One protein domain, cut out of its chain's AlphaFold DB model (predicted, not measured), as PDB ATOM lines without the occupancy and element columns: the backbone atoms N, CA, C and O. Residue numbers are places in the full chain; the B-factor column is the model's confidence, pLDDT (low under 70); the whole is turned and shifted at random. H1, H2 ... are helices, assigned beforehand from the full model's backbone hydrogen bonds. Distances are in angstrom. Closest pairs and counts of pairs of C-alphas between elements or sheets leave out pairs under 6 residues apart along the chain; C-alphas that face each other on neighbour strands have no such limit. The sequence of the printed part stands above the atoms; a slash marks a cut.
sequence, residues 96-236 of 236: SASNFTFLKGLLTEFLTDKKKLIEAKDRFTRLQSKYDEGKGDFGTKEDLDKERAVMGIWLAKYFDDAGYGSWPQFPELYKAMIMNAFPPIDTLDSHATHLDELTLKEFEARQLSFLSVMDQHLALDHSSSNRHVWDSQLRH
ATOM      1  N   SER A  96     280.976 201.956 151.373       90.81
ATOM      2  CA  SER A  96     279.883 201.537 152.260       90.81
ATOM      3  C   SER A  96     279.746 202.429 153.497       90.81
ATOM      4  O   SER A  96     278.642 202.886 153.784       90.81
ATOM      5  N   ALA A  97     280.848 202.785 154.165       90.62
ATOM      6  CA  ALA A  97     280.825 203.631 155.360       90.62
ATOM      7  C   ALA A  97     280.221 205.019 155.087       90.62
ATOM      8  O   ALA A  97     279.407 205.524 155.865       90.62
ATOM      9  N   SER A  98     280.567 205.628 153.948       91.31
ATOM     10  CA  SER A  98     279.994 206.915 153.537       91.31
ATOM     11  C   SER A  98     278.500 206.800 153.209       91.31
ATOM     12  O   SER A  98     277.713 207.665 153.601       91.31
ATOM     13  N   ASN A  99     278.088 205.697 152.576       92.88
ATOM     14  CA  ASN A  99     276.693 205.428 152.234       92.88
ATOM     15  C   ASN A  99     275.842 205.179 153.491       92.88
ATOM     16  O   ASN A  99     274.762 205.757 153.618       92.88
ATOM     17  N   PHE A 100     276.345 204.392 154.447       93.56
ATOM     18  CA  PHE A 100     275.702 204.183 155.746       93.56
ATOM     19  C   PHE A 100     275.604 205.485 156.540       93.56
ATOM     20  O   PHE A 100     274.552 205.775 157.101       93.56
ATOM     21  N   THR A 101     276.656 206.309 156.543       92.50
ATOM     22  CA  THR A 101     276.647 207.612 157.228       92.50
ATOM     23  C   THR A 101     275.592 208.550 156.639       92.50
ATOM     24  O   THR A 101     274.865 209.209 157.381       92.50
ATOM     25  N   PHE A 102     275.468 208.587 155.309       93.62
ATOM     26  CA  PHE A 102     274.435 209.369 154.633       93.62
ATOM     27  C   PHE A 102     273.021 208.902 155.007       93.62
ATOM     28  O   PHE A 102     272.206 209.716 155.442       93.62
ATOM     29  N   LEU A 103     272.734 207.597 154.908       93.69
ATOM     30  CA  LEU A 103     271.418 207.058 155.275       93.69
ATOM     31  C   LEU A 103     271.094 207.263 156.756       93.69
ATOM     32  O   LEU A 103     269.974 207.651 157.088       93.69
ATOM     33  N   LYS A 104     272.077 207.070 157.639       94.31
ATOM     34  CA  LYS A 104     271.966 207.380 159.066       94.31
ATOM     35  C   LYS A 104     271.543 208.832 159.288       94.31
ATOM     36  O   LYS A 104     270.676 209.088 160.124       94.31
ATOM     37  N   GLY A 105     272.127 209.770 158.541       93.25
ATOM     38  CA  GLY A 105     271.759 211.186 158.571       93.25
ATOM     39  C   GLY A 105     270.284 211.410 158.238       93.25
ATOM     40  O   GLY A 105     269.569 212.010 159.040       93.25
ATOM     41  N   LEU A 106     269.810 210.844 157.122       91.31
ATOM     42  CA  LEU A 106     268.404 210.940 156.702       91.31
ATOM     43  C   LEU A 106     267.439 210.352 157.741       91.31
ATOM     44  O   LEU A 106     266.432 210.969 158.083       91.31
ATOM     45  N   LEU A 107     267.747 209.169 158.279       92.94
ATOM     46  CA  LEU A 107     266.914 208.536 159.304       92.94
ATOM     47  C   LEU A 107     266.879 209.359 160.593       92.94
ATOM     48  O   LEU A 107     265.812 209.551 161.172       92.94
ATOM     49  N   THR A 108     268.027 209.888 161.020       93.69
ATOM     50  CA  THR A 108     268.121 210.749 162.206       93.69
ATOM     51  C   THR A 108     267.289 212.016 162.028       93.69
ATOM     52  O   THR A 108     266.604 212.441 162.955       93.69
ATOM     53  N   GLU A 109     267.297 212.607 160.834       91.31
ATOM     54  CA  GLU A 109     266.481 213.777 160.516       91.31
ATOM     55  C   GLU A 109     264.980 213.480 160.640       91.31
ATOM     56  O   GLU A 109     264.247 214.267 161.241       91.31
ATOM     57  N   PHE A 110     264.516 212.330 160.140       89.56
ATOM     58  CA  PHE A 110     263.117 211.919 160.296       89.56
ATOM     59  C   PHE A 110     262.765 211.644 161.759       89.56
ATOM     60  O   PHE A 110     261.692 212.023 162.208       89.56
ATOM     61  N   LEU A 111     263.663 211.008 162.512       93.44
ATOM     62  CA  LEU A 111     263.424 210.604 163.900       93.44
ATOM     63  C   LEU A 111     263.486 211.767 164.901       93.44
ATOM     64  O   LEU A 111     262.872 211.700 165.961       93.44
ATOM     65  N   THR A 112     264.211 212.841 164.583       93.94
ATOM     66  CA  THR A 112     264.356 214.010 165.472       93.94
ATOM     67  C   THR A 112     263.338 215.119 165.202       93.94
ATOM     68  O   THR A 112     263.181 216.014 166.033       93.94
ATOM     69  N   ASP A 113     262.600 215.045 164.093       95.06
ATOM     70  CA  ASP A 113     261.522 215.970 163.745       95.06
ATOM     71  C   ASP A 113     260.219 215.202 163.486       95.06
ATOM     72  O   ASP A 113     260.025 214.564 162.451       95.06
ATOM     73  N   LYS A 114     259.264 215.326 164.416       94.56
ATOM     74  CA  LYS A 114     257.966 214.644 164.339       94.56
ATOM     75  C   LYS A 114     257.204 214.941 163.043       94.56
ATOM     76  O   LYS A 114     256.493 214.066 162.551       94.56
ATOM     77  N   LYS A 115     257.311 216.156 162.497       96.94
ATOM     78  CA  LYS A 115     256.643 216.511 161.240       96.94
ATOM     79  C   LYS A 115     257.266 215.731 160.084       96.94
ATOM     80  O   LYS A 115     256.533 215.119 159.310       96.94
ATOM     81  N   LYS A 116     258.598 215.680 160.022       95.38
ATOM     82  CA  LYS A 116     259.322 214.895 159.011       95.38
ATOM     83  C   LYS A 116     259.075 213.399 159.157       95.38
ATOM     84  O   LYS A 116     258.977 212.721 158.142       95.38
ATOM     85  N   LEU A 117     258.908 212.886 160.377       95.44
ATOM     86  CA  LEU A 117     258.534 211.487 160.601       95.44
ATOM     87  C   LEU A 117     257.173 211.150 159.978       95.44
ATOM     88  O   LEU A 117     257.040 210.128 159.310       95.44
ATOM     89  N   ILE A 118     256.174 212.017 160.181       96.75
ATOM     90  CA  ILE A 118     254.836 211.859 159.593       96.75
ATOM     91  C   ILE A 118     254.930 211.908 158.064       96.75
ATOM     92  O   ILE A 118     254.446 211.004 157.390       96.75
ATOM     93  N   GLU A 119     255.624 212.908 157.516       95.69
ATOM     94  CA  GLU A 119     255.829 213.040 156.068       95.69
ATOM     95  C   GLU A 119     256.578 211.838 155.473       95.69
ATOM     96  O   GLU A 119     256.248 211.376 154.378       95.69
ATOM     97  N   ALA A 120     257.569 211.305 156.194       94.06
ATOM     98  CA  ALA A 120     258.304 210.111 155.804       94.06
ATOM     99  C   ALA A 120     257.391 208.883 155.796       94.06
ATOM    100  O   ALA A 120     257.380 208.177 154.788       94.06
ATOM    101  N   LYS A 121     256.591 208.659 156.849       95.44
ATOM    102  CA  LYS A 121     255.604 207.568 156.892       95.44
ATOM    103  C   LYS A 121     254.657 207.658 155.699       95.44
ATOM    104  O   LYS A 121     254.580 206.717 154.919       95.44
ATOM    105  N   ASP A 122     254.039 208.816 155.483       95.44
ATOM    106  CA  ASP A 122     253.108 209.035 154.371       95.44
ATOM    107  C   ASP A 122     253.769 208.826 153.003       95.44
ATOM    108  O   ASP A 122     253.133 208.385 152.042       95.44
ATOM    109  N   ARG A 123     255.050 209.184 152.870       91.56
ATOM    110  CA  ARG A 123     255.827 208.942 151.653       91.56
ATOM    111  C   ARG A 123     256.071 207.450 151.455       91.56
ATOM    112  O   ARG A 123     255.801 206.961 150.364       91.56
ATOM    113  N   PHE A 124     256.549 206.731 152.470       91.06
ATOM    114  CA  PHE A 124     256.832 205.298 152.364       91.06
ATOM    115  C   PHE A 124     255.565 204.469 152.161       91.06
ATOM    116  O   PHE A 124     255.569 203.596 151.299       91.06
ATOM    117  N   THR A 125     254.467 204.794 152.843       92.56
ATOM    118  CA  THR A 125     253.154 204.186 152.599       92.56
ATOM    119  C   THR A 125     252.733 204.366 151.143       92.56
ATOM    120  O   THR A 125     252.417 203.391 150.475       92.56
ATOM    121  N   ARG A 126     252.819 205.586 150.587       90.00
ATOM    122  CA  ARG A 126     252.489 205.823 149.169       90.00
ATOM    123  C   ARG A 126     253.389 205.051 148.207       90.00
ATOM    124  O   ARG A 126     252.921 204.638 147.149       90.00
ATOM    125  N   LEU A 127     254.671 204.893 148.532       86.44
ATOM    126  CA  LEU A 127     255.587 204.088 147.724       86.44
ATOM    127  C   LEU A 127     255.217 202.602 147.779       86.44
ATOM    128  O   LEU A 127     255.171 201.973 146.726       86.44
ATOM    129  N   GLN A 128     254.895 202.076 148.964       86.62
ATOM    130  CA  GLN A 128     254.444 200.696 149.140       86.62
ATOM    131  C   GLN A 128     253.126 200.441 148.400       86.62
ATOM    132  O   GLN A 128     253.064 199.506 147.617       86.62
ATOM    133  N   SER A 129     252.123 201.316 148.525       86.69
ATOM    134  CA  SER A 129     250.855 201.150 147.799       86.69
ATOM    135  C   SER A 129     251.050 201.162 146.281       86.69
ATOM    136  O   SER A 129     250.487 200.334 145.575       86.69
ATOM    137  N   LYS A 130     251.888 202.066 145.753       84.38
ATOM    138  CA  LYS A 130     252.208 202.065 144.317       84.38
ATOM    139  C   LYS A 130     252.882 200.766 143.889       84.38
ATOM    140  O   LYS A 130     252.609 200.283 142.794       84.38
ATOM    141  N   TYR A 131     253.773 200.242 144.720       80.69
ATOM    142  CA  TYR A 131     254.444 198.977 144.477       80.69
ATOM    143  C   TYR A 131     253.450 197.801 144.481       80.69
ATOM    144  O   TYR A 131     253.429 197.030 143.526       80.69
ATOM    145  N   ASP A 132     252.550 197.732 145.466       82.88
ATOM    146  CA  ASP A 132     251.503 196.702 145.556       82.88
ATOM    147  C   ASP A 132     250.538 196.742 144.355       82.88
ATOM    148  O   ASP A 132     250.051 195.710 143.897       82.88
ATOM    149  N   GLU A 133     250.300 197.930 143.792       83.62
ATOM    150  CA  GLU A 133     249.509 198.122 142.571       83.62
ATOM    151  C   GLU A 133     250.281 197.853 141.262       83.62
ATOM    152  O   GLU A 133     249.698 197.977 140.182       83.62
ATOM    153  N   GLY A 134     251.585 197.554 141.316       78.88
ATOM    154  CA  GLY A 134     252.444 197.423 140.130       78.88
ATOM    155  C   GLY A 134     252.638 198.736 139.357       78.88
ATOM    156  O   GLY A 134     252.930 198.730 138.164       78.88
ATOM    157  N   LYS A 135     252.436 199.880 140.020       77.75
ATOM    158  CA  LYS A 135     252.547 201.246 139.468       77.75
ATOM    159  C   LYS A 135     253.697 202.043 140.088       77.75
ATOM    160  O   LYS A 135     253.775 203.263 139.919       77.75
ATOM    161  N   GLY A 136     254.535 201.388 140.883       69.44
ATOM    162  CA  GLY A 136     255.683 201.992 141.539       69.44
ATOM    163  C   GLY A 136     256.859 202.135 140.588       69.44
ATOM    164  O   GLY A 136     257.016 201.361 139.649       69.44
ATOM    165  N   ASP A 137     257.734 203.093 140.888       70.31
ATOM    166  CA  ASP A 137     259.024 203.176 140.205       70.31
ATOM    167  C   ASP A 137     259.903 201.946 140.515       70.31
ATOM    168  O   ASP A 137     260.865 201.715 139.806       70.31
ATOM    169  N   PHE A 138     259.560 201.150 141.538       67.62
ATOM    170  CA  PHE A 138     260.321 199.998 142.041       67.62
ATOM    171  C   PHE A 138     259.963 198.644 141.395       67.62
ATOM    172  O   PHE A 138     260.363 197.605 141.913       67.62
ATOM    173  N   GLY A 139     259.221 198.644 140.283       75.50
ATOM    174  CA  GLY A 139     258.848 197.423 139.556       75.50
ATOM    175  C   GLY A 139     257.596 196.722 140.092       75.50
ATOM    176  O   GLY A 139     256.884 197.248 140.953       75.50
ATOM    177  N   THR A 140     257.297 195.553 139.527       81.19
ATOM    178  CA  THR A 140     256.186 194.681 139.931       81.19
ATOM    179  C   THR A 140     256.621 193.643 140.969       81.19
ATOM    180  O   THR A 140     257.796 193.521 141.323       81.19
ATOM    181  N   LYS A 141     255.668 192.838 141.453       80.00
ATOM    182  CA  LYS A 141     255.974 191.696 142.322       80.00
ATOM    183  C   LYS A 141     256.892 190.679 141.634       80.00
ATOM    184  O   LYS A 141     257.786 190.140 142.280       80.00
ATOM    185  N   GLU A 142     256.690 190.446 140.341       83.88
ATOM    186  CA  GLU A 142     257.543 189.582 139.523       83.88
ATOM    187  C   GLU A 142     258.973 190.128 139.428       83.88
ATOM    188  O   GLU A 142     259.925 189.351 139.520       83.88
ATOM    189  N   ASP A 143     259.135 191.452 139.311       85.19
ATOM    190  CA  ASP A 143     260.458 192.084 139.338       85.19
ATOM    191  C   ASP A 143     261.151 191.849 140.685       85.19
ATOM    192  O   ASP A 143     262.331 191.504 140.720       85.19
ATOM    193  N   LEU A 144     260.425 191.933 141.805       83.12
ATOM    194  CA  LEU A 144     261.002 191.639 143.117       83.12
ATOM    195  C   LEU A 144     261.384 190.168 143.281       83.12
ATOM    196  O   LEU A 144     262.430 189.877 143.855       83.12
ATOM    197  N   ASP A 145     260.566 189.232 142.802       88.19
ATOM    198  CA  ASP A 145     260.912 187.808 142.845       88.19
ATOM    199  C   ASP A 145     262.159 187.509 142.005       88.19
ATOM    200  O   ASP A 145     263.019 186.727 142.422       88.19
ATOM    201  N   LYS A 146     262.319 188.205 140.875       90.88
ATOM    202  CA  LYS A 146     263.549 188.169 140.085       90.88
ATOM    203  C   LYS A 146     264.736 188.740 140.866       90.88
ATOM    204  O   LYS A 146     265.761 188.070 140.957       90.88
ATOM    205  N   GLU A 147     264.605 189.912 141.480       90.44
ATOM    206  CA  GLU A 147     265.678 190.517 142.285       90.44
ATOM    207  C   GLU A 147     266.055 189.657 143.504       90.44
ATOM    208  O   GLU A 147     267.232 189.545 143.839       90.44
ATOM    209  N   ARG A 148     265.095 188.968 144.136       91.94
ATOM    210  CA  ARG A 148     265.367 187.988 145.206       91.94
ATOM    211  C   ARG A 148     266.212 186.822 144.704       91.94
ATOM    212  O   ARG A 148     267.125 186.386 145.407       91.94
ATOM    213  N   ALA A 149     265.915 186.312 143.509       95.69
ATOM    214  CA  ALA A 149     266.696 185.246 142.895       95.69
ATOM    215  C   ALA A 149     268.119 185.720 142.557       95.69
ATOM    216  O   ALA A 149     269.082 185.034 142.899       95.69
ATOM    217  N   VAL A 150     268.252 186.915 141.967       95.56
ATOM    218  CA  VAL A 150     269.546 187.544 141.649       95.56
ATOM    219  C   VAL A 150     270.372 187.741 142.921       95.56
ATOM    220  O   VAL A 150     271.515 187.300 142.974       95.56
ATOM    221  N   MET A 151     269.783 188.290 143.988       95.81
ATOM    222  CA  MET A 151     270.421 188.426 145.302       95.81
ATOM    223  C   MET A 151     270.928 187.085 145.846       95.81
ATOM    224  O   MET A 151     272.054 186.995 146.333       95.81
ATOM    225  N   GLY A 152     270.102 186.037 145.792       96.38
ATOM    226  CA  GLY A 152     270.477 184.712 146.289       96.38
ATOM    227  C   GLY A 152     271.672 184.127 145.534       96.38
ATOM    228  O   GLY A 152     272.607 183.620 146.155       96.38
ATOM    229  N   ILE A 153     271.672 184.254 144.204       97.69
ATOM    230  CA  ILE A 153     272.792 183.843 143.345       97.69
ATOM    231  C   ILE A 153     274.035 184.679 143.652       97.69
ATOM    232  O   ILE A 153     275.130 184.129 143.755       97.69
ATOM    233  N   TRP A 154     273.867 185.988 143.835       97.12
ATOM    234  CA  TRP A 154     274.954 186.902 144.158       97.12
ATOM    235  C   TRP A 154     275.652 186.505 145.461       97.12
ATOM    236  O   TRP A 154     276.873 186.373 145.489       97.12
ATOM    237  N   LEU A 155     274.882 186.240 146.525       96.88
ATOM    238  CA  LEU A 155     275.415 185.822 147.826       96.88
ATOM    239  C   LEU A 155     276.140 184.476 147.744       96.88
ATOM    240  O   LEU A 155     277.218 184.335 148.316       96.88
ATOM    241  N   ALA A 156     275.573 183.507 147.021       97.31
ATOM    242  CA  ALA A 156     276.198 182.201 146.828       97.31
ATOM    243  C   ALA A 156     277.544 182.322 146.094       97.31
ATOM    244  O   ALA A 156     278.553 181.827 146.593       97.31
ATOM    245  N   LYS A 157     277.583 183.053 144.971       97.69
ATOM    246  CA  LYS A 157     278.821 183.303 144.218       97.69
ATOM    247  C   LYS A 157     279.859 184.055 145.050       97.69
ATOM    248  O   LYS A 157     281.029 183.692 145.029       97.69
ATOM    249  N   TYR A 158     279.436 185.058 145.824       96.62
ATOM    250  CA  TYR A 158     280.330 185.757 146.743       96.62
ATOM    251  C   TYR A 158     280.927 184.807 147.786       96.62
ATOM    252  O   TYR A 158     282.124 184.878 148.038       96.62
ATOM    253  N   PHE A 159     280.133 183.915 148.388       96.81
ATOM    254  CA  PHE A 159     280.661 182.940 149.342       96.81
ATOM    255  C   PHE A 159     281.664 181.980 148.702       96.81
ATOM    256  O   PHE A 159     282.701 181.715 149.313       96.81
ATOM    257  N   ASP A 160     281.396 181.510 147.485       96.56
ATOM    258  CA  ASP A 160     282.317 180.644 146.749       96.56
ATOM    259  C   ASP A 160     283.659 181.359 146.483       96.56
ATOM    260  O   ASP A 160     284.714 180.836 146.851       96.56
ATOM    261  N   ASP A 161     283.627 182.586 145.949       96.62
ATOM    262  CA  ASP A 161     284.830 183.374 145.623       96.62
ATOM    263  C   ASP A 161     285.567 183.887 146.881       96.62
ATOM    264  O   ASP A 161     286.793 183.995 146.884       96.62
ATOM    265  N   ALA A 162     284.857 184.155 147.983       94.88
ATOM    266  CA  ALA A 162     285.444 184.600 149.253       94.88
ATOM    267  C   ALA A 162     286.009 183.448 150.114       94.88
ATOM    268  O   ALA A 162     286.460 183.677 151.239       94.88
ATOM    269  N   GLY A 163     286.005 182.209 149.605       95.62
ATOM    270  CA  GLY A 163     286.606 181.044 150.265       95.62
ATOM    271  C   GLY A 163     285.702 180.343 151.282       95.62
ATOM    272  O   GLY A 163     286.151 179.438 151.987       95.62
ATOM    273  N   TYR A 164     284.417 180.695 151.336       96.38
ATOM    274  CA  TYR A 164     283.408 180.059 152.183       96.38
ATOM    275  C   TYR A 164     282.790 178.815 151.526       96.38
ATOM    276  O   TYR A 164     281.614 178.525 151.720       96.38
ATOM    277  N   GLY A 165     283.571 178.021 150.785       94.88
ATOM    278  CA  GLY A 165     283.076 176.853 150.033       94.88
ATOM    279  C   GLY A 165     282.451 175.732 150.884       94.88
ATOM    280  O   GLY A 165     281.950 174.751 150.339       94.88
ATOM    281  N   SER A 166     282.477 175.863 152.216       96.50
ATOM    282  CA  SER A 166     281.786 174.979 153.158       96.50
ATOM    283  C   SER A 166     280.329 175.389 153.452       96.50
ATOM    284  O   SER A 166     279.658 174.748 154.269       96.50
ATOM    285  N   TRP A 167     279.834 176.473 152.838       96.56
ATOM    286  CA  TRP A 167     278.491 177.002 153.089       96.56
ATOM    287  C   TRP A 167     277.343 176.025 152.806       96.56
ATOM    288  O   TRP A 167     276.386 176.031 153.589       96.56
ATOM    289  N   PRO A 168     277.428 175.114 151.811       96.81
ATOM    290  CA  PRO A 168     276.395 174.098 151.621       96.81
ATOM    291  C   PRO A 168     276.407 173.001 152.696       96.81
ATOM    292  O   PRO A 168     275.369 172.400 152.961       96.81
ATOM    293  N   GLN A 169     277.562 172.710 153.309       98.12
ATOM    294  CA  GLN A 169     277.726 171.640 154.302       98.12
ATOM    295  C   GLN A 169     277.309 172.074 155.713       98.12
ATOM    296  O   GLN A 169     276.917 171.223 156.509       98.12
ATOM    297  N   PHE A 170     277.383 173.375 156.025       97.38
ATOM    298  CA  PHE A 170     277.050 173.924 157.348       97.38
ATOM    299  C   PHE A 170     276.011 175.058 157.284       97.38
ATOM    300  O   PHE A 170     276.262 176.151 157.802       97.38
ATOM    301  N   PRO A 171     274.838 174.847 156.662       96.69
ATOM    302  CA  PRO A 171     273.895 175.926 156.367       96.69
ATOM    303  C   PRO A 171     273.393 176.670 157.616       96.69
ATOM    304  O   PRO A 171     273.082 177.855 157.537       96.69
ATOM    305  N   GLU A 172     273.326 176.025 158.780       97.69
ATOM    306  CA  GLU A 172     272.926 176.640 160.051       97.69
ATOM    307  C   GLU A 172     273.910 177.724 160.503       97.69
ATOM    308  O   GLU A 172     273.482 178.776 160.980       97.69
ATOM    309  N   LEU A 173     275.217 177.499 160.315       97.38
ATOM    310  CA  LEU A 173     276.256 178.462 160.685       97.38
ATOM    311  C   LEU A 173     276.146 179.729 159.832       97.38
ATOM    312  O   LEU A 173     276.128 180.836 160.366       97.38
ATOM    313  N   TYR A 174     276.004 179.570 158.517       96.38
ATOM    314  CA  TYR A 174     275.894 180.698 157.591       96.38
ATOM    315  C   TYR A 174     274.567 181.447 157.750       96.38
ATOM    316  O   TYR A 174     274.552 182.677 157.722       96.38
ATOM    317  N   LYS A 175     273.461 180.744 158.034       96.81
ATOM    318  CA  LYS A 175     272.200 181.385 158.441       96.81
ATOM    319  C   LYS A 175     272.385 182.221 159.706       96.81
ATOM    320  O   LYS A 175     271.906 183.348 159.746       96.81
ATOM    321  N   ALA A 176     273.092 181.710 160.716       97.44
ATOM    322  CA  ALA A 176     273.375 182.469 161.934       97.44
ATOM    323  C   ALA A 176     274.243 183.708 161.660       97.44
ATOM    324  O   ALA A 176     273.954 184.774 162.195       97.44
ATOM    325  N   MET A 177     275.250 183.608 160.786       95.50
ATOM    326  CA  MET A 177     276.041 184.767 160.351       95.50
ATOM    327  C   MET A 177     275.164 185.837 159.690       95.50
ATOM    328  O   MET A 177     275.275 187.008 160.042       95.50
ATOM    329  N   ILE A 178     274.258 185.436 158.791       95.50
ATOM    330  CA  ILE A 178     273.311 186.348 158.136       95.50
ATOM    331  C   ILE A 178     272.365 186.980 159.162       95.50
ATOM    332  O   ILE A 178     272.225 188.194 159.172       95.50
ATOM    333  N   MET A 179     271.757 186.193 160.056       95.12
ATOM    334  CA  MET A 179     270.848 186.711 161.092       95.12
ATOM    335  C   MET A 179     271.547 187.666 162.069       95.12
ATOM    336  O   MET A 179     270.925 188.606 162.551       95.12
ATOM    337  N   ASN A 180     272.834 187.447 162.354       94.50
ATOM    338  CA  ASN A 180     273.624 188.340 163.200       94.50
ATOM    339  C   ASN A 180     274.019 189.632 162.472       94.50
ATOM    340  O   ASN A 180     274.057 190.685 163.097       94.50
ATOM    341  N   ALA A 181     274.324 189.555 161.173       93.25
ATOM    342  CA  ALA A 181     274.648 190.725 160.358       93.25
ATOM    343  C   ALA A 181     273.402 191.563 160.024       93.25
ATOM    344  O   ALA A 181     273.484 192.784 159.949       93.25
ATOM    345  N   PHE A 182     272.253 190.908 159.851       93.50
ATOM    346  CA  PHE A 182     270.975 191.510 159.485       93.50
ATOM    347  C   PHE A 182     269.886 191.064 160.472       93.50
ATOM    348  O   PHE A 182     269.009 190.271 160.110       93.50
ATOM    349  N   PRO A 183     269.932 191.529 161.734       93.50
ATOM    350  CA  PRO A 183     268.907 191.177 162.700       93.50
ATOM    351  C   PRO A 183     267.540 191.713 162.242       93.50
ATOM    352  O   PRO A 183     267.467 192.746 161.564       93.50
ATOM    353  N   PRO A 184     266.440 191.026 162.592       91.31
ATOM    354  CA  PRO A 184     265.108 191.413 162.151       91.31
ATOM    355  C   PRO A 184     264.748 192.812 162.662       91.31
ATOM    356  O   PRO A 184     264.819 193.092 163.858       91.31
ATOM    357  N   ILE A 185     264.334 193.683 161.742       89.75
ATOM    358  CA  ILE A 185     263.804 195.022 162.056       89.75
ATOM    359  C   ILE A 185     262.273 195.032 162.186       89.75
ATOM    360  O   ILE A 185     261.695 196.076 162.481       89.75
ATOM    361  N   ASP A 186     261.636 193.886 161.932       86.19
ATOM    362  CA  ASP A 186     260.191 193.657 161.982       86.19
ATOM    363  C   ASP A 186     259.886 192.198 162.381       86.19
ATOM    364  O   ASP A 186     260.811 191.399 162.567       86.19
ATOM    365  N   THR A 187     258.610 191.833 162.522       85.31
ATOM    366  CA  THR A 187     258.190 190.457 162.833       85.31
ATOM    367  C   THR A 187     258.534 189.469 161.709       85.31
ATOM    368  O   THR A 187     258.474 189.774 160.520       85.31
ATOM    369  N   LEU A 188     258.923 188.243 162.087       85.94
ATOM    370  CA  LEU A 188     259.250 187.149 161.159       85.94
ATOM    371  C   LEU A 188     258.043 186.218 160.952       85.94
ATOM    372  O   LEU A 188     258.112 185.024 161.235       85.94
ATOM    373  N   ASP A 189     256.918 186.761 160.495       81.44
ATOM    374  CA  ASP A 189     255.641 186.040 160.342       81.44
ATOM    375  C   ASP A 189     255.252 185.781 158.873       81.44
ATOM    376  O   ASP A 189     254.140 185.349 158.584       81.44
ATOM    377  N   SER A 190     256.192 185.970 157.941       70.62
ATOM    378  CA  SER A 190     255.995 185.844 156.484       70.62
ATOM    379  C   SER A 190     255.032 186.867 155.867       70.62
ATOM    380  O   SER A 190     254.808 186.825 154.654       70.62
ATOM    381  N   HIS A 191     254.514 187.813 156.651       74.00
ATOM    382  CA  HIS A 191     253.689 188.909 156.173       74.00
ATOM    383  C   HIS A 191     254.497 190.203 156.243       74.00
ATOM    384  O   HIS A 191     254.901 190.662 157.304       74.00
ATOM    385  N   ALA A 192     254.766 190.805 155.083       70.38
ATOM    386  CA  ALA A 192     255.340 192.141 155.077       70.38
ATOM    387  C   ALA A 192     254.316 193.099 155.695       70.38
ATOM    388  O   ALA A 192     253.232 193.265 155.141       70.38
ATOM    389  N   THR A 193     254.646 193.718 156.829       79.00
ATOM    390  CA  THR A 193     253.733 194.660 157.473       79.00
ATOM    391  C   THR A 193     253.451 195.836 156.545       79.00
ATOM    392  O   THR A 193     254.374 196.507 156.057       79.00
ATOM    393  N   HIS A 194     252.167 196.079 156.303       85.12
ATOM    394  CA  HIS A 194     251.688 197.215 155.534       85.12
ATOM    395  C   HIS A 194     251.900 198.501 156.352       85.12
ATOM    396  O   HIS A 194     251.512 198.614 157.514       85.12
ATOM    397  N   LEU A 195     252.608 199.473 155.779       87.94
ATOM    398  CA  LEU A 195     253.071 200.674 156.482       87.94
ATOM    399  C   LEU A 195     251.924 201.625 156.852       87.94
ATOM    400  O   LEU A 195     252.077 202.457 157.750       87.94
ATOM    401  N   ASP A 196     250.792 201.549 156.155       90.19
ATOM    402  CA  ASP A 196     249.550 202.236 156.515       90.19
ATOM    403  C   ASP A 196     248.935 201.701 157.811       90.19
ATOM    404  O   ASP A 196     248.398 202.501 158.578       90.19
ATOM    405  N   GLU A 197     249.087 200.406 158.101       91.19
ATOM    406  CA  GLU A 197     248.559 199.764 159.313       91.19
ATOM    407  C   GLU A 197     249.364 200.123 160.568       91.19
ATOM    408  O   GLU A 197     248.829 200.131 161.677       91.19
ATOM    409  N   LEU A 198     250.640 200.481 160.399       92.12
ATOM    410  CA  LEU A 198     251.496 200.896 161.504       92.12
ATOM    411  C   LEU A 198     251.009 202.210 162.122       92.12
ATOM    412  O   LEU A 198     250.782 203.215 161.440       92.12
ATOM    413  N   THR A 199     250.970 202.270 163.449       95.69
ATOM    414  CA  THR A 199     250.942 203.544 164.169       95.69
ATOM    415  C   THR A 199     252.240 204.320 163.921       95.69
ATOM    416  O   THR A 199     253.280 203.759 163.568       95.69
ATOM    417  N   LEU A 200     252.223 205.640 164.145       95.81
ATOM    418  CA  LEU A 200     253.441 206.452 164.019       95.81
ATOM    419  C   LEU A 200     254.566 205.955 164.947       95.81
ATOM    420  O   LEU A 200     255.729 206.003 164.568       95.81
ATOM    421  N   LYS A 201     254.211 205.443 166.134       96.06
ATOM    422  CA  LYS A 201     255.158 204.905 167.118       96.06
ATOM    423  C   LYS A 201     255.793 203.591 166.656       96.06
ATOM    424  O   LYS A 201     256.981 203.386 166.872       96.06
ATOM    425  N   GLU A 202     255.025 202.700 166.035       94.62
ATOM    426  CA  GLU A 202     255.571 201.454 165.478       94.62
ATOM    427  C   GLU A 202     256.468 201.741 164.274       94.62
ATOM    428  O   GLU A 202     257.555 201.178 164.166       94.62
ATOM    429  N   PHE A 203     256.069 202.693 163.426       94.56
ATOM    430  CA  PHE A 203     256.917 203.177 162.343       94.56
ATOM    431  C   PHE A 203     258.238 203.760 162.876       94.56
ATOM    432  O   PHE A 203     259.304 203.390 162.391       94.56
ATOM    433  N   GLU A 204     258.186 204.609 163.910       95.38
ATOM    434  CA  GLU A 204     259.366 205.153 164.598       95.38
ATOM    435  C   GLU A 204     260.278 204.045 165.140       95.38
ATOM    436  O   GLU A 204     261.476 204.041 164.866       95.38
ATOM    437  N   ALA A 205     259.708 203.071 165.859       94.25
ATOM    438  CA  ALA A 205     260.447 201.942 166.415       94.25
ATOM    439  C   ALA A 205     261.149 201.125 165.322       94.25
ATOM    440  O   ALA A 205     262.315 200.767 165.476       94.25
ATOM    441  N   ARG A 206     260.485 200.895 164.185       93.44
ATOM    442  CA  ARG A 206     261.075 200.207 163.030       93.44
ATOM    443  C   ARG A 206     262.244 200.989 162.425       93.44
ATOM    444  O   ARG A 206     263.281 200.395 162.128       93.44
ATOM    445  N   GLN A 207     262.123 202.313 162.282       94.75
ATOM    446  CA  GLN A 207     263.231 203.155 161.808       94.75
ATOM    447  C   GLN A 207     264.408 203.170 162.800       94.75
ATOM    448  O   GLN A 207     265.559 203.121 162.373       94.75
ATOM    449  N   LEU A 208     264.140 203.180 164.111       95.25
ATOM    450  CA  LEU A 208     265.170 203.068 165.152       95.25
ATOM    451  C   LEU A 208     265.893 201.714 165.110       95.25
ATOM    452  O   LEU A 208     267.116 201.673 165.228       95.25
ATOM    453  N   SER A 209     265.169 200.613 164.893       94.56
ATOM    454  CA  SER A 209     265.775 199.290 164.695       94.56
ATOM    455  C   SER A 209     266.691 199.278 163.475       94.56
ATOM    456  O   SER A 209     267.821 198.801 163.559       94.56
ATOM    457  N   PHE A 210     266.258 199.866 162.357       94.44
ATOM    458  CA  PHE A 210     267.092 199.956 161.158       94.44
ATOM    459  C   PHE A 210     268.332 200.840 161.369       94.44
ATOM    460  O   PHE A 210     269.432 200.466 160.961       94.44
ATOM    461  N   LEU A 211     268.186 201.961 162.082       95.06
ATOM    462  CA  LEU A 211     269.296 202.826 162.488       95.06
ATOM    463  C   LEU A 211     270.332 202.069 163.336       95.06
ATOM    464  O   LEU A 211     271.531 202.213 163.112       95.06
ATOM    465  N   SER A 212     269.875 201.223 164.265       94.50
ATOM    466  CA  SER A 212     270.743 200.372 165.091       94.50
ATOM    467  C   SER A 212     271.579 199.405 164.245       94.50
ATOM    468  O   SER A 212     272.776 199.258 164.484       94.50
ATOM    469  N   VAL A 213     270.989 198.796 163.209       94.06
ATOM    470  CA  VAL A 213     271.721 197.921 162.273       94.06
ATOM    471  C   VAL A 213     272.791 198.701 161.503       94.06
ATOM    472  O   VAL A 213     273.926 198.240 161.387       94.06
ATOM    473  N   MET A 214     272.487 199.915 161.030       94.00
ATOM    474  CA  MET A 214     273.497 200.766 160.381       94.00
ATOM    475  C   MET A 214     274.654 201.109 161.323       94.00
ATOM    476  O   MET A 214     275.814 201.064 160.915       94.00
ATOM    477  N   ASP A 215     274.350 201.419 162.584       93.94
ATOM    478  CA  ASP A 215     275.361 201.727 163.596       93.94
ATOM    479  C   ASP A 215     276.278 200.536 163.880       93.94
ATOM    480  O   ASP A 215     277.486 200.724 164.037       93.94
ATOM    481  N   GLN A 216     275.741 199.312 163.870       93.19
ATOM    482  CA  GLN A 216     276.542 198.092 163.979       93.19
ATOM    483  C   GLN A 216     277.526 197.959 162.810       93.19
ATOM    484  O   GLN A 216     278.715 197.733 163.036       93.19
ATOM    485  N   HIS A 217     277.077 198.165 161.568       91.81
ATOM    486  CA  HIS A 217     277.962 198.100 160.400       91.81
ATOM    487  C   HIS A 217     279.031 199.202 160.393       91.81
ATOM    488  O   HIS A 217     280.192 198.927 160.093       91.81
ATOM    489  N   LEU A 218     278.681 200.433 160.782       92.00
ATOM    490  CA  LEU A 218     279.646 201.532 160.905       92.00
ATOM    491  C   LEU A 218     280.694 201.256 161.991       92.00
ATOM    492  O   LEU A 218     281.882 201.507 161.788       92.00
ATOM    493  N   ALA A 219     280.282 200.704 163.135       90.69
ATOM    494  CA  ALA A 219     281.210 200.330 164.200       90.69
ATOM    495  C   ALA A 219     282.216 199.260 163.737       90.69
ATOM    496  O   ALA A 219     283.395 199.329 164.093       90.69
ATOM    497  N   LEU A 220     281.772 198.308 162.909       86.44
ATOM    498  CA  LEU A 220     282.638 197.285 162.321       86.44
ATOM    499  C   LEU A 220     283.659 197.868 161.334       86.44
ATOM    500  O   LEU A 220     284.809 197.423 161.352       86.44
ATOM    501  N   ASP A 221     283.298 198.860 160.514       80.56
ATOM    502  CA  ASP A 221     284.247 199.519 159.592       80.56
ATOM    503  C   ASP A 221     285.334 200.320 160.330       80.56
ATOM    504  O   ASP A 221     286.500 200.359 159.928       80.56
ATOM    505  N   HIS A 222     284.966 200.943 161.451       74.50
ATOM    506  CA  HIS A 222     285.903 201.692 162.287       74.50
ATOM    507  C   HIS A 222     286.846 200.796 163.100       74.50
ATOM    508  O   HIS A 222     287.869 201.273 163.600       74.50
ATOM    509  N   SER A 223     286.551 199.498 163.218       73.38
ATOM    510  CA  SER A 223     287.471 198.548 163.835       73.38
ATOM    511  C   SER A 223     288.667 198.291 162.903       73.38
ATOM    512  O   SER A 223     288.533 197.774 161.796       73.38
ATOM    513  N   SER A 224     289.871 198.676 163.347       56.16
ATOM    514  CA  SER A 224     291.116 198.587 162.554       56.16
ATOM    515  C   SER A 224     291.407 197.202 161.945       56.16
ATOM    516  O   SER A 224     292.104 197.111 160.937       56.16
ATOM    517  N   SER A 225     290.840 196.130 162.503       60.84
ATOM    518  CA  SER A 225     290.995 194.761 162.008       60.84
ATOM    519  C   SER A 225     290.338 194.515 160.648       60.84
ATOM    520  O   SER A 225     290.878 193.738 159.866       60.84
ATOM    521  N   ASN A 226     289.215 195.170 160.331       60.00
ATOM    522  CA  ASN A 226     288.470 194.873 159.101       60.00
ATOM    523  C   ASN A 226     289.109 195.471 157.842       60.00
ATOM    524  O   ASN A 226     289.092 194.829 156.793       60.00
ATOM    525  N   ARG A 227     289.737 196.650 157.930       60.16
ATOM    526  CA  ARG A 227     290.419 197.260 156.768       60.16
ATOM    527  C   ARG A 227     291.591 196.421 156.270       60.16
ATOM    528  O   ARG A 227     291.771 196.269 155.068       60.16
ATOM    529  N   HIS A 228     292.343 195.813 157.188       61.53
ATOM    530  CA  HIS A 228     293.505 194.999 156.835       61.53
ATOM    531  C   HIS A 228     293.155 193.731 156.042       61.53
ATOM    532  O   HIS A 228     293.946 193.320 155.196       61.53
ATOM    533  N   VAL A 229     291.983 193.128 156.279       70.88
ATOM    534  CA  VAL A 229     291.552 191.915 155.563       70.88
ATOM    535  C   VAL A 229     291.322 192.227 154.086       70.88
ATOM    536  O   VAL A 229     291.957 191.611 153.231       70.88
ATOM    537  N   TRP A 230     290.518 193.249 153.787       68.25
ATOM    538  CA  TRP A 230     290.232 193.663 152.411       68.25
ATOM    539  C   TRP A 230     291.481 194.135 151.663       68.25
ATOM    540  O   TRP A 230     291.718 193.706 150.533       68.25
ATOM    541  N   ASP A 231     292.335 194.927 152.313       67.62
ATOM    542  CA  ASP A 231     293.587 195.403 151.715       67.62
ATOM    543  C   ASP A 231     294.566 194.269 151.383       67.62
ATOM    544  O   ASP A 231     295.431 194.450 150.527       67.62
ATOM    545  N   SER A 232     294.475 193.128 152.073       70.50
ATOM    546  CA  SER A 232     295.340 191.962 151.851       70.50
ATOM    547  C   SER A 232     294.791 190.994 150.801       70.50
ATOM    548  O   SER A 232     295.568 190.435 150.032       70.50
ATOM    549  N   GLN A 233     293.467 190.825 150.735       65.44
ATOM    550  CA  GLN A 233     292.814 189.855 149.850       65.44
ATOM    551  C   GLN A 233     292.632 190.368 148.416       65.44
ATOM    552  O   GLN A 233     292.557 189.566 147.496       65.44
ATOM    553  N   LEU A 234     292.606 191.688 148.211       57.28
ATOM    554  CA  LEU A 234     292.342 192.313 146.907       57.28
ATOM    555  C   LEU A 234     293.607 192.720 146.123       57.28
ATOM    556  O   LEU A 234     293.507 193.389 145.099       57.28
ATOM    557  N   ARG A 235     294.810 192.371 146.605       55.53
ATOM    558  CA  ARG A 235     296.095 192.693 145.939       55.53
ATOM    559  C   ARG A 235     296.601 191.605 144.981       55.53
ATOM    560  O   ARG A 235     297.729 191.718 144.494       55.53
ATOM    561  N   HIS A 236     295.807 190.571 144.730       49.00
ATOM    562  CA  HIS A 236     296.124 189.445 143.850       49.00
ATOM    563  C   HIS A 236     295.064 189.306 142.763       49.00
ATOM    564  O   HIS A 236     295.448 188.851 141.664       49.00
TER     565      HIS A 236
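AT A GLANCE: This is residues 96 to 236 of the 236 residues of the protein "Hypothetical protein" of Florenciella parvula (UniProt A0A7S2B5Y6). The model is a loose, open frame of helices: H1 and H5 run side by side in opposite directions along one long side, H2 runs from one end of this pair to the far side, and H3 runs along that far side. H4 and the long stretch 182 to 199 lead back from H3 to H5, and H6 makes a corner beyond the other end of H5, its residues 224 to 232 sticking out. The printed part has 141 residues with six named helices, H1 to H6 in order, and no named strand; its class is all helix. It is loose, with a radius of gyration of the C-alphas of 18.1 A and spans of 49 by 35 by 26 A.

HOW THE PARTS SIT: H1, residues 96 to 112, touches H5, residues 200 to 222, at a shallow tilt of 28 degrees, opposite ways; their closest C-alphas, of Ala 97 and Leu 218, are 6.0 A apart. H1 and H2, residues 114 to 132, touch only at the corner, closest at the C-alphas of Phe 110 and Leu 117, 4.6 A. With residues 117 to 121 alone H2 touches H5, about perpendicular at 88 degrees; the closest C-alphas, of Lys 121 and Phe 203, are 7.1 A apart. H3, residues 141 to 161, is apart from H4, residues 171 to 181. H6, residues 224 to 233, is close to H5 but not clearly touching: the closest C-alphas, of Leu 220 and Asn 226, are 7.1 A apart. Every O i to N i+4 pair is within hydrogen-bond range in H1 to H5, but 3 of 6 in H6.

IN THESE COORDINATES: H1 begins at C-alpha 96 (279.883, 201.537, 152.260). H3 is 30.2 A long and H5 32.9 A. H6 ends at C-alpha 233 (292.814, 189.855, 149.850).

THE WHOLE: The printed part has no cut. The link H4 to H5 is long. Confidence is low at residues 136, 138, 224 to 228, 230 to 231 and 233 to 236.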